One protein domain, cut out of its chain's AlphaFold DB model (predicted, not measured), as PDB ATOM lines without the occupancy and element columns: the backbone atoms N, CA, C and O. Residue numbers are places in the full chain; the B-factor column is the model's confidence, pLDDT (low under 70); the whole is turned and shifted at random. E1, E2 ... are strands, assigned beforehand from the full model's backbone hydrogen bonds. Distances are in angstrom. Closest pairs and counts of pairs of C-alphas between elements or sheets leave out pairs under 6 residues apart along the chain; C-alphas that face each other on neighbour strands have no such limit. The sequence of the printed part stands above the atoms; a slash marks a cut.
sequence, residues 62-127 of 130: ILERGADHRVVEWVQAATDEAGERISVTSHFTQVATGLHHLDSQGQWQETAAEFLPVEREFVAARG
ATOM      1  N   ILE A  62     -35.672  -9.636 -17.879       94.44
ATOM      2  CA  ILE A  62     -35.046  -8.549 -17.115       94.44
ATOM      3  C   ILE A  62     -33.782  -8.116 -17.852       94.44
ATOM      4  O   ILE A  62     -32.893  -8.936 -18.066       94.44
ATOM      5  N   LEU A  63     -33.714  -6.840 -18.233       96.00
ATOM      6  CA  LEU A  63     -32.573  -6.259 -18.943       96.00
ATOM      7  C   LEU A  63     -31.595  -5.567 -17.994       96.00
ATOM      8  O   LEU A  63     -30.386  -5.645 -18.180       96.00
ATOM      9  N   GLU A  64     -32.127  -4.895 -16.975       95.31
ATOM     10  CA  GLU A  64     -31.351  -4.115 -16.012       95.31
ATOM     11  C   GLU A  64     -31.994  -4.196 -14.627       95.31
ATOM     12  O   GLU A  64     -33.217  -4.321 -14.497       95.31
ATOM     13  N   ARG A  65     -31.171  -4.077 -13.586       94.50
ATOM     14  CA  ARG A  65     -31.600  -3.869 -12.203       94.50
ATOM     15  C   ARG A  65     -30.848  -2.675 -11.612       94.50
ATOM     16  O   ARG A  65     -29.639  -2.580 -11.785       94.50
ATOM     17  N   GLY A  66     -31.569  -1.812 -10.900       92.94
ATOM     18  CA  GLY A  66     -31.024  -0.764 -10.032       92.94
ATOM     19  C   GLY A  66     -31.390  -1.024  -8.570       92.94
ATOM     20  O   GLY A  66     -31.916  -2.083  -8.258       92.94
ATOM     21  N   ALA A  67     -31.161  -0.077  -7.662       91.06
ATOM     22  CA  ALA A  67     -31.411  -0.291  -6.228       91.06
ATOM     23  C   ALA A  67     -32.894  -0.567  -5.887       91.06
ATOM     24  O   ALA A  67     -33.198  -1.376  -5.013       91.06
ATOM     25  N   ASP A  68     -33.814   0.095  -6.588       92.00
ATOM     26  CA  ASP A  68     -35.258   0.117  -6.312       92.00
ATOM     27  C   ASP A  68     -36.126  -0.153  -7.556       92.00
ATOM     28  O   ASP A  68     -37.355  -0.064  -7.514       92.00
ATOM     29  N   HIS A  69     -35.503  -0.495  -8.684       93.81
ATOM     30  CA  HIS A  69     -36.198  -0.719  -9.946       93.81
ATOM     31  C   HIS A  69     -35.520  -1.793 -10.797       93.81
ATOM     32  O   HIS A  69     -34.395  -2.228 -10.541       93.81
ATOM     33  N   ARG A  70     -36.224  -2.211 -11.848       95.44
ATOM     34  CA  ARG A  70     -35.701  -3.037 -12.938       95.44
ATOM     35  C   ARG A  70     -36.239  -2.559 -14.279       95.44
ATOM     36  O   ARG A  70     -37.365  -2.071 -14.349       95.44
ATOM     37  N   VAL A  71     -35.467  -2.750 -15.338       95.75
ATOM     38  CA  VAL A  71     -35.947  -2.590 -16.713       95.75
ATOM     39  C   VAL A  71     -36.319  -3.965 -17.242       95.75
ATOM     40  O   VAL A  71     -35.530  -4.908 -17.149       95.75
ATOM     41  N   VAL A  72     -37.533  -4.086 -17.770       96.44
ATOM     42  CA  VAL A  72     -38.063  -5.335 -18.316       96.44
ATOM     43  C   VAL A  72     -38.466  -5.187 -19.773       96.44
ATOM     44  O   VAL A  72     -38.980  -4.145 -20.182       96.44
ATOM     45  N   GLU A  73     -38.284  -6.262 -20.526       97.06
ATOM     46  CA  GLU A  73     -38.738  -6.420 -21.899       97.06
ATOM     47  C   GLU A  73     -39.913  -7.401 -21.958       97.06
ATOM     48  O   GLU A  73     -39.880  -8.485 -21.369       97.06
ATOM     49  N   TRP A  74     -40.956  -7.016 -22.690       94.75
ATOM     50  CA  TRP A  74     -42.079  -7.870 -23.060       94.75
ATOM     51  C   TRP A  74     -42.087  -8.058 -24.568       94.75
ATOM     52  O   TRP A  74     -42.246  -7.084 -25.303       94.75
ATOM     53  N   VAL A  75     -41.989  -9.308 -25.015       93.94
ATOM     54  CA  VAL A  75     -42.164  -9.678 -26.420       93.94
ATOM     55  C   VAL A  75     -43.505 -10.381 -26.566       93.94
ATOM     56  O   VAL A  75     -43.764 -11.394 -25.914       93.94
ATOM     57  N   GLN A  76     -44.377  -9.826 -27.400       92.56
ATOM     58  CA  GLN A  76     -45.708 -10.361 -27.667       92.56
ATOM     59  C   GLN A  76     -45.846 -10.671 -29.153       92.56
ATOM     60  O   GLN A  76     -45.503  -9.846 -29.998       92.56
ATOM     61  N   ALA A  77     -46.370 -11.851 -29.476       92.44
ATOM     62  CA  ALA A  77     -46.812 -12.131 -30.833       92.44
ATOM     63  C   ALA A  77     -48.089 -11.328 -31.118       92.44
ATOM     64  O   ALA A  77     -49.004 -11.300 -30.295       92.44
ATOM     65  N   ALA A  78     -48.151 -10.693 -32.282       92.44
ATOM     66  CA  ALA A  78     -49.330  -9.999 -32.780       92.44
ATOM     67  C   ALA A  78     -49.524 -10.308 -34.268       92.44
ATOM     68  O   ALA A  78     -48.678 -10.939 -34.902       92.44
ATOM     69  N   THR A  79     -50.644  -9.854 -34.816       96.75
ATOM     70  CA  THR A  79     -50.946  -9.952 -36.242       96.75
ATOM     71  C   THR A  79     -51.169  -8.545 -36.774       96.75
ATOM     72  O   THR A  79     -51.851  -7.754 -36.119       96.75
ATOM     73  N   ASP A  80     -50.571  -8.216 -37.914       95.56
ATOM     74  CA  ASP A  80     -50.780  -6.921 -38.561       95.56
ATOM     75  C   ASP A  80     -52.098  -6.869 -39.362       95.56
ATOM     76  O   ASP A  80     -52.880  -7.821 -39.395       95.56
ATOM     77  N   GLU A  81     -52.363  -5.735 -40.010       96.12
ATOM     78  CA  GLU A  81     -53.580  -5.532 -40.811       96.12
ATOM     79  C   GLU A  81     -53.668  -6.467 -42.031       96.12
ATOM     80  O   GLU A  81     -54.763  -6.703 -42.543       96.12
ATOM     81  N   ALA A  82     -52.538  -7.017 -42.492       96.94
ATOM     82  CA  ALA A  82     -52.469  -7.951 -43.611       96.94
ATOM     83  C   ALA A  82     -52.653  -9.417 -43.181       96.94
ATOM     84  O   ALA A  82     -52.759 -10.295 -44.038       96.94
ATOM     85  N   GLY A  83     -52.730  -9.693 -41.876       95.75
ATOM     86  CA  GLY A  83     -52.825 -11.051 -41.349       95.75
ATOM     87  C   GLY A  83     -51.469 -11.712 -41.087       95.75
ATOM     88  O   GLY A  83     -51.437 -12.888 -40.717       95.75
ATOM     89  N   GLU A  84     -50.359 -10.986 -41.236       96.38
ATOM     90  CA  GLU A  84     -49.017 -11.521 -41.020       96.38
ATOM     91  C   GLU A  84     -48.638 -11.494 -39.538       96.38
ATOM     92  O   GLU A  84     -48.958 -10.562 -38.795       96.38
ATOM     93  N   ARG A  85     -47.929 -12.537 -39.087       95.44
ATOM     94  CA  ARG A  85     -47.443 -12.615 -37.704       95.44
ATOM     95  C   ARG A  85     -46.260 -11.677 -37.510       95.44
ATOM     96  O   ARG A  85     -45.230 -11.818 -38.165       95.44
ATOM     97  N   ILE A  86     -46.372 -10.800 -36.525       95.62
ATOM     98  CA  ILE A  86     -45.324  -9.875 -36.100       95.62
ATOM     99  C   ILE A  86     -44.993 -10.084 -34.619       95.62
ATOM    100  O   ILE A  86     -45.739 -10.720 -33.874       95.62
ATOM    101  N   SER A  87     -43.860  -9.543 -34.178       94.44
ATOM    102  CA  SER A  87     -43.509  -9.455 -32.756       94.44
ATOM    103  C   SER A  87     -43.494  -7.996 -32.325       94.44
ATOM    104  O   SER A  87     -42.868  -7.160 -32.973       94.44
ATOM    105  N   VAL A  88     -44.182  -7.699 -31.227       94.56
ATOM    106  CA  VAL A  88     -44.197  -6.384 -30.591       94.56
ATOM    107  C   VAL A  88     -43.340  -6.457 -29.337       94.56
ATOM    108  O   VAL A  88     -43.649  -7.207 -28.410       94.56
ATOM    109  N   THR A  89     -42.273  -5.662 -29.310       95.50
ATOM    110  CA  THR A  89     -41.357  -5.565 -28.172       95.50
ATOM    111  C   THR A  89     -41.619  -4.273 -27.408       95.50
ATOM    112  O   THR A  89     -41.586  -3.188 -27.984       95.50
ATOM    113  N   SER A  90     -41.871  -4.378 -26.107       95.88
ATOM    114  CA  SER A  90     -42.113  -3.240 -25.215       95.88
ATOM    115  C   SER A  90     -41.138  -3.244 -24.046       95.88
ATOM    116  O   SER A  90     -40.847  -4.299 -23.489       95.88
ATOM    117  N   HIS A  91     -40.674  -2.059 -23.656       96.81
ATOM    118  CA  HIS A  91     -39.728  -1.861 -22.561       96.81
ATOM    119  C   HIS A  91     -40.382  -1.053 -21.446       96.81
ATOM    120  O   HIS A  91     -41.004  -0.024 -21.712       96.81
ATOM    121  N   PHE A  92     -40.216  -1.493 -20.201       96.25
ATOM    122  CA  PHE A  92     -40.774  -0.808 -19.040       96.25
ATOM    123  C   PHE A  92     -39.748  -0.711 -17.919       96.25
ATOM    124  O   PHE A  92     -39.091  -1.697 -17.587       96.25
ATOM    125  N   THR A  93     -39.682   0.450 -17.272       96.38
ATOM    126  CA  THR A  93     -39.047   0.580 -15.961       96.38
ATOM    127  C   THR A  93     -40.082   0.240 -14.900       96.38
ATOM    128  O   THR A  93     -41.081   0.940 -14.737       96.38
ATOM    129  N   GLN A  94     -39.861  -0.859 -14.191       93.31
ATOM    130  CA  GLN A  94     -40.727  -1.335 -13.128       93.31
ATOM    131  C   GLN A  94     -40.094  -1.034 -11.772       93.31
ATOM    132  O   GLN A  94     -38.972  -1.460 -11.500       93.31
ATOM    133  N   VAL A  95     -40.840  -0.349 -10.905       92.19
ATOM    134  CA  VAL A  95     -40.474  -0.195  -9.491       92.19
ATOM    135  C   VAL A  95     -40.511  -1.575  -8.832       92.19
ATOM    136  O   VAL A  95     -41.492  -2.311  -8.975       92.19
ATOM    137  N   ALA A  96     -39.427  -1.951  -8.159       84.12
ATOM    138  CA  ALA A  96     -39.323  -3.237  -7.489       84.12
ATOM    139  C   ALA A  96     -40.158  -3.236  -6.197       84.12
ATOM    140  O   ALA A  96     -40.257  -2.234  -5.495       84.12
ATOM    141  N   THR A  97     -40.761  -4.378  -5.860       78.19
ATOM    142  CA  THR A  97     -41.543  -4.553  -4.619       78.19
ATOM    143  C   THR A  97     -40.666  -4.759  -3.377       78.19
ATOM    144  O   THR A  97     -41.184  -5.000  -2.291       78.19
ATOM    145  N   GLY A  98     -39.343  -4.677  -3.531       77.12
ATOM    146  CA  GLY A  98     -38.333  -4.776  -2.483       77.12
ATOM    147  C   GLY A  98     -37.026  -4.137  -2.951       77.12
ATOM    148  O   GLY A  98     -36.882  -3.805  -4.128       77.12
ATOM    149  N   LEU A  99     -36.079  -3.953  -2.032       83.06
ATOM    150  CA  LEU A  99     -34.761  -3.412  -2.370       83.06
ATOM    151  C   LEU A  99     -33.910  -4.483  -3.048       83.06
ATOM    152  O   LEU A  99     -33.885  -5.630  -2.604       83.06
ATOM    153  N   HIS A 100     -33.185  -4.120  -4.095       89.56
ATOM    154  CA  HIS A 100     -32.097  -4.941  -4.609       89.56
ATOM    155  C   HIS A 100     -30.829  -4.704  -3.771       89.56
ATOM    156  O   HIS A 100     -30.677  -3.664  -3.128       89.56
ATOM    157  N   HIS A 101     -29.912  -5.668  -3.766       88.38
ATOM    158  CA  HIS A 101     -28.611  -5.544  -3.106       88.38
ATOM    159  C   HIS A 101     -27.486  -5.828  -4.096       88.38
ATOM    160  O   HIS A 101     -27.691  -6.532  -5.080       88.38
ATOM    161  N   LEU A 102     -26.301  -5.276  -3.846       90.38
ATOM    162  CA  LEU A 102     -25.111  -5.630  -4.612       90.38
ATOM    163  C   LEU A 102     -24.540  -6.942  -4.073       90.38
ATOM    164  O   LEU A 102     -24.408  -7.110  -2.859       90.38
ATOM    165  N   ASP A 103     -24.197  -7.859  -4.968       89.75
ATOM    166  CA  ASP A 103     -23.389  -9.021  -4.617       89.75
ATOM    167  C   ASP A 103     -21.894  -8.667  -4.513       89.75
ATOM    168  O   ASP A 103     -21.465  -7.533  -4.742       89.75
ATOM    169  N   SER A 104     -21.072  -9.666  -4.179       90.06
ATOM    170  CA  SER A 104     -19.609  -9.522  -4.080       90.06
ATOM    171  C   SER A 104     -18.919  -9.053  -5.373       90.06
ATOM    172  O   SER A 104     -17.768  -8.623  -5.327       90.06
ATOM    173  N   GLN A 105     -19.601  -9.130  -6.517       92.88
ATOM    174  CA  GLN A 105     -19.115  -8.699  -7.829       92.88
ATOM    175  C   GLN A 105     -19.702  -7.341  -8.245       92.88
ATOM    176  O   GLN A 105     -19.489  -6.889  -9.373       92.88
ATOM    177  N   GLY A 106     -20.443  -6.682  -7.350       90.50
ATOM    178  CA  GLY A 106     -21.092  -5.408  -7.621       90.50
ATOM    179  C   GLY A 106     -22.258  -5.513  -8.604       90.50
ATOM    180  O   GLY A 106     -22.580  -4.518  -9.249       90.50
ATOM    181  N   GLN A 107     -22.878  -6.688  -8.753       91.69
ATOM    182  CA  GLN A 107     -24.086  -6.848  -9.565       91.69
ATOM    183  C   GLN A 107     -25.333  -6.750  -8.691       91.69
ATOM    184  O   GLN A 107     -25.376  -7.275  -7.579       91.69
ATOM    185  N   TRP A 108     -26.366  -6.079  -9.201       91.56
ATOM    186  CA  TRP A 108     -27.645  -5.964  -8.506       91.56
ATOM    187  C   TRP A 108     -28.405  -7.292  -8.518       91.56
ATOM    188  O   TRP A 108     -28.773  -7.804  -9.576       91.56
ATOM    189  N   GLN A 109     -28.702  -7.801  -7.328       90.56
ATOM    190  CA  GLN A 109     -29.468  -9.016  -7.079       90.56
ATOM    191  C   GLN A 109     -30.788  -8.705  -6.375       90.56
ATOM    192  O   GLN A 109     -30.924  -7.731  -5.633       90.56
ATOM    193  N   GLU A 110     -31.784  -9.559  -6.603       88.12
ATOM    194  CA  GLU A 110     -33.083  -9.442  -5.947       88.12
ATOM    195  C   GLU A 110     -33.017  -9.941  -4.504       88.12
ATOM    196  O   GLU A 110     -32.548 -11.047  -4.236       88.12
ATOM    197  N   THR A 111     -33.505  -9.128  -3.568       84.38
ATOM    198  CA  THR A 111     -33.669  -9.565  -2.180       84.38
ATOM    199  C   THR A 111     -34.859 -10.508  -2.110       84.38
ATOM    200  O   THR A 111     -35.971 -10.161  -2.508       84.38
ATOM    201  N   ALA A 112     -34.630 -11.718  -1.605       78.50
ATOM    202  CA  ALA A 112     -35.718 -12.647  -1.346       78.50
ATOM    203  C   ALA A 112     -36.573 -12.110  -0.190       78.50
ATOM    204  O   ALA A 112     -36.034 -11.703   0.836       78.50
ATOM    205  N   ALA A 113     -37.899 -12.166  -0.320       71.25
ATOM    206  CA  ALA A 113     -38.835 -11.776   0.743       71.25
ATOM    207  C   ALA A 113     -38.870 -12.765   1.933       71.25
ATOM    208  O   ALA A 113     -39.772 -12.719   2.766       71.25
ATOM    209  N   GLU A 114     -37.914 -13.689   1.991       77.62
ATOM    210  CA  GLU A 114     -37.748 -14.650   3.071       77.62
ATOM    211  C   GLU A 114     -36.834 -14.047   4.139       77.62
ATOM    212  O   GLU A 114     -35.786 -13.484   3.822       77.62
ATOM    213  N   PHE A 115     -37.220 -14.178   5.405       79.06
ATOM    214  CA  PHE A 115     -36.428 -13.730   6.545       79.06
ATOM    215  C   PHE A 115     -36.031 -14.932   7.393       79.06
ATOM    216  O   PHE A 115     -36.862 -15.790   7.693       79.06
ATOM    217  N   LEU A 116     -34.767 -14.976   7.801       81.81
ATOM    218  CA  LEU A 116     -34.239 -15.977   8.714       81.81
ATOM    219  C   LEU A 116     -34.177 -15.389  10.131       81.81
ATOM    220  O   LEU A 116     -33.699 -14.262  10.298       81.81
ATOM    221  N   PRO A 117     -34.648 -16.121  11.155       84.38
ATOM    222  CA  PRO A 117     -34.482 -15.702  12.539       84.38
ATOM    223  C   PRO A 117     -33.012 -15.842  12.957       84.38
ATOM    224  O   PRO A 117     -32.401 -16.893  12.749       84.38
ATOM    225  N   VAL A 118     -32.454 -14.806  13.581       86.12
ATOM    226  CA  VAL A 118     -31.101 -14.812  14.155       86.12
ATOM    227  C   VAL A 118     -31.170 -14.225  15.558       86.12
ATOM    228  O   VAL A 118     -31.462 -13.047  15.715       86.12
ATOM    229  N   GLU A 119     -30.920 -15.052  16.579       87.50
ATOM    230  CA  GLU A 119     -31.036 -14.715  18.010       87.50
ATOM    231  C   GLU A 119     -32.314 -13.929  18.379       87.50
ATOM    232  O   GLU A 119     -33.322 -14.529  18.747       87.50
ATOM    233  N   ARG A 120     -32.263 -12.592  18.310       80.19
ATOM    234  CA  ARG A 120     -33.334 -11.647  18.672       80.19
ATOM    235  C   ARG A 120     -33.861 -10.814  17.497       80.19
ATOM    236  O   ARG A 120     -34.660  -9.907  17.717       80.19
ATOM    237  N   GLU A 121     -33.429 -11.105  16.278       86.12
ATOM    238  CA  GLU A 121     -33.702 -10.316  15.077       86.12
ATOM    239  C   GLU A 121     -34.108 -11.204  13.890       86.12
ATOM    240  O   GLU A 121     -34.048 -12.435  13.943       86.12
ATOM    241  N   PHE A 122     -34.535 -10.557  12.806       79.69
ATOM    242  CA  PHE A 122     -34.796 -11.190  11.518       79.69
ATOM    243  C   PHE A 122     -33.880 -10.569  10.469       79.69
ATOM    244  O   PHE A 122     -33.854  -9.351  10.309       79.69
ATOM    245  N   VAL A 123     -33.160 -11.409   9.730       77.38
ATOM    246  CA  VAL A 123     -32.280 -10.987   8.634       77.38
ATOM    247  C   VAL A 123     -32.864 -11.499   7.324       77.38
ATOM    248  O   VAL A 123     -33.391 -12.608   7.273       77.38
ATOM    249  N   ALA A 124     -32.798 -10.707   6.254       74.56
ATOM    250  CA  ALA A 124     -33.197 -11.183   4.932       74.56
ATOM    251  C   ALA A 124     -32.356 -12.413   4.549       74.56
ATOM    252  O   ALA A 124     -31.129 -12.375   4.622       74.56
ATOM    253  N   ALA A 125     -33.007 -13.495   4.118       72.12
ATOM    254  CA  ALA A 125     -32.355 -14.766   3.796       72.12
ATOM    255  C   ALA A 125     -31.292 -14.620   2.695       72.12
ATOM    256  O   ALA A 125     -30.337 -15.393   2.639       72.12
ATOM    257  N   ARG A 126     -31.460 -13.624   1.816       71.00
ATOM    258  CA  ARG A 126     -30.463 -13.186   0.834       71.00
ATOM    259  C   ARG A 126     -30.449 -11.665   0.782       71.00
ATOM    260  O   ARG A 126     -31.415 -11.059   0.326       71.00
ATOM    261  N   GLY A 127     -29.351 -11.083   1.241       65.38
ATOM    262  CA  GLY A 127     -29.045  -9.658   1.209       65.38
ATOM    263  C   GLY A 127     -27.529  -9.461   1.245       65.38
ATOM    264  O   GLY A 127     -26.783 -10.442   1.296       65.38
TER     265      GLY A 127
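AT A GLANCE: This is residues 62 to 127 of the 130 residues of an uncharacterized protein of Verrucomicrobiales bacterium (UniProt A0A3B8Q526). The domain is a thin rod of hairpins strung end to end: a long ribbon made by E2 and E3 takes up one end, a small hairpin of E4 and E5 lies in the middle stretch, and a short hairpin of E6 and E7 forms the other end. The short strand E1 is added to the ribbon along the first part of E2, at the end of the ribbon nearer to E4 and E5. The printed part has 66 residues with no named helix and seven named strands, E1 to E7 in order along the chain, in three antiparallel sheets: E1 - E2 - E3, E4 - E5 and E6 - E7. The class is all strand, and the whole is extended, with a radius of gyration of the C-alphas of 18.4 A and spans of 65 by 22 by 16 A.

IN THESE COORDINATES: In the largest sheet, E2 is residues 69 to 79, 31.5 A long, from C-alpha 69 at (-36.198, -0.719, -9.946) to C-alpha 79 at (-50.946, -9.952, -36.242). E3 is residues 85 to 95, 31.6 A, and E1 is residues 62 to 65, 7.6 A, beginning at C-alpha 62 at (-35.046, -8.549, -17.115). E4 is residues 100 to 102, 7.0 A, and E5 is residues 108 to 110, 6.9 A. E6 is residues 115 to 118, 9.4 A, and E7 is residues 121 to 124, 10.2 A, ending at C-alpha 124 at (-33.197, -11.183, 4.932).

HOW THE PARTS SIT: E1, E2 and E3 form a meander, each strand the antiparallel neighbour of the one before, with E1 and E3 as edge strands. The hairpin of E2 and E3 has an angle of 162 degrees between directions; N 74 and O 90, 2.8 A apart, and N 86 and O 78, 2.8 A apart, are within hydrogen-bond range. In the hairpin of E1 and E2, at 164 degrees, N 71 and O 64 are 2.9 A apart. The closest C-alphas of E1 and E5 are those of Arg 65 and Trp 108, 5.8 A apart. E3 and E4 are apart. In the hairpin of E4 and E5, at 137 degrees, N 109 and O 101 are 2.8 A apart. In the hairpin of E6 and E7, at 142 degrees, N 116 and O 123 are 2.8 A apart. E6 and E7 are each apart from E1, E2, E3, E4 and E5.

THE WHOLE: The two C-alphas farthest apart are those of Ala 82 and Glu 119, at 65.6 A. The printed part has no cut, and its six links between named strands are tight. The mean pLDDT of the printed part is 89.1, and residue 127 alone is under 70.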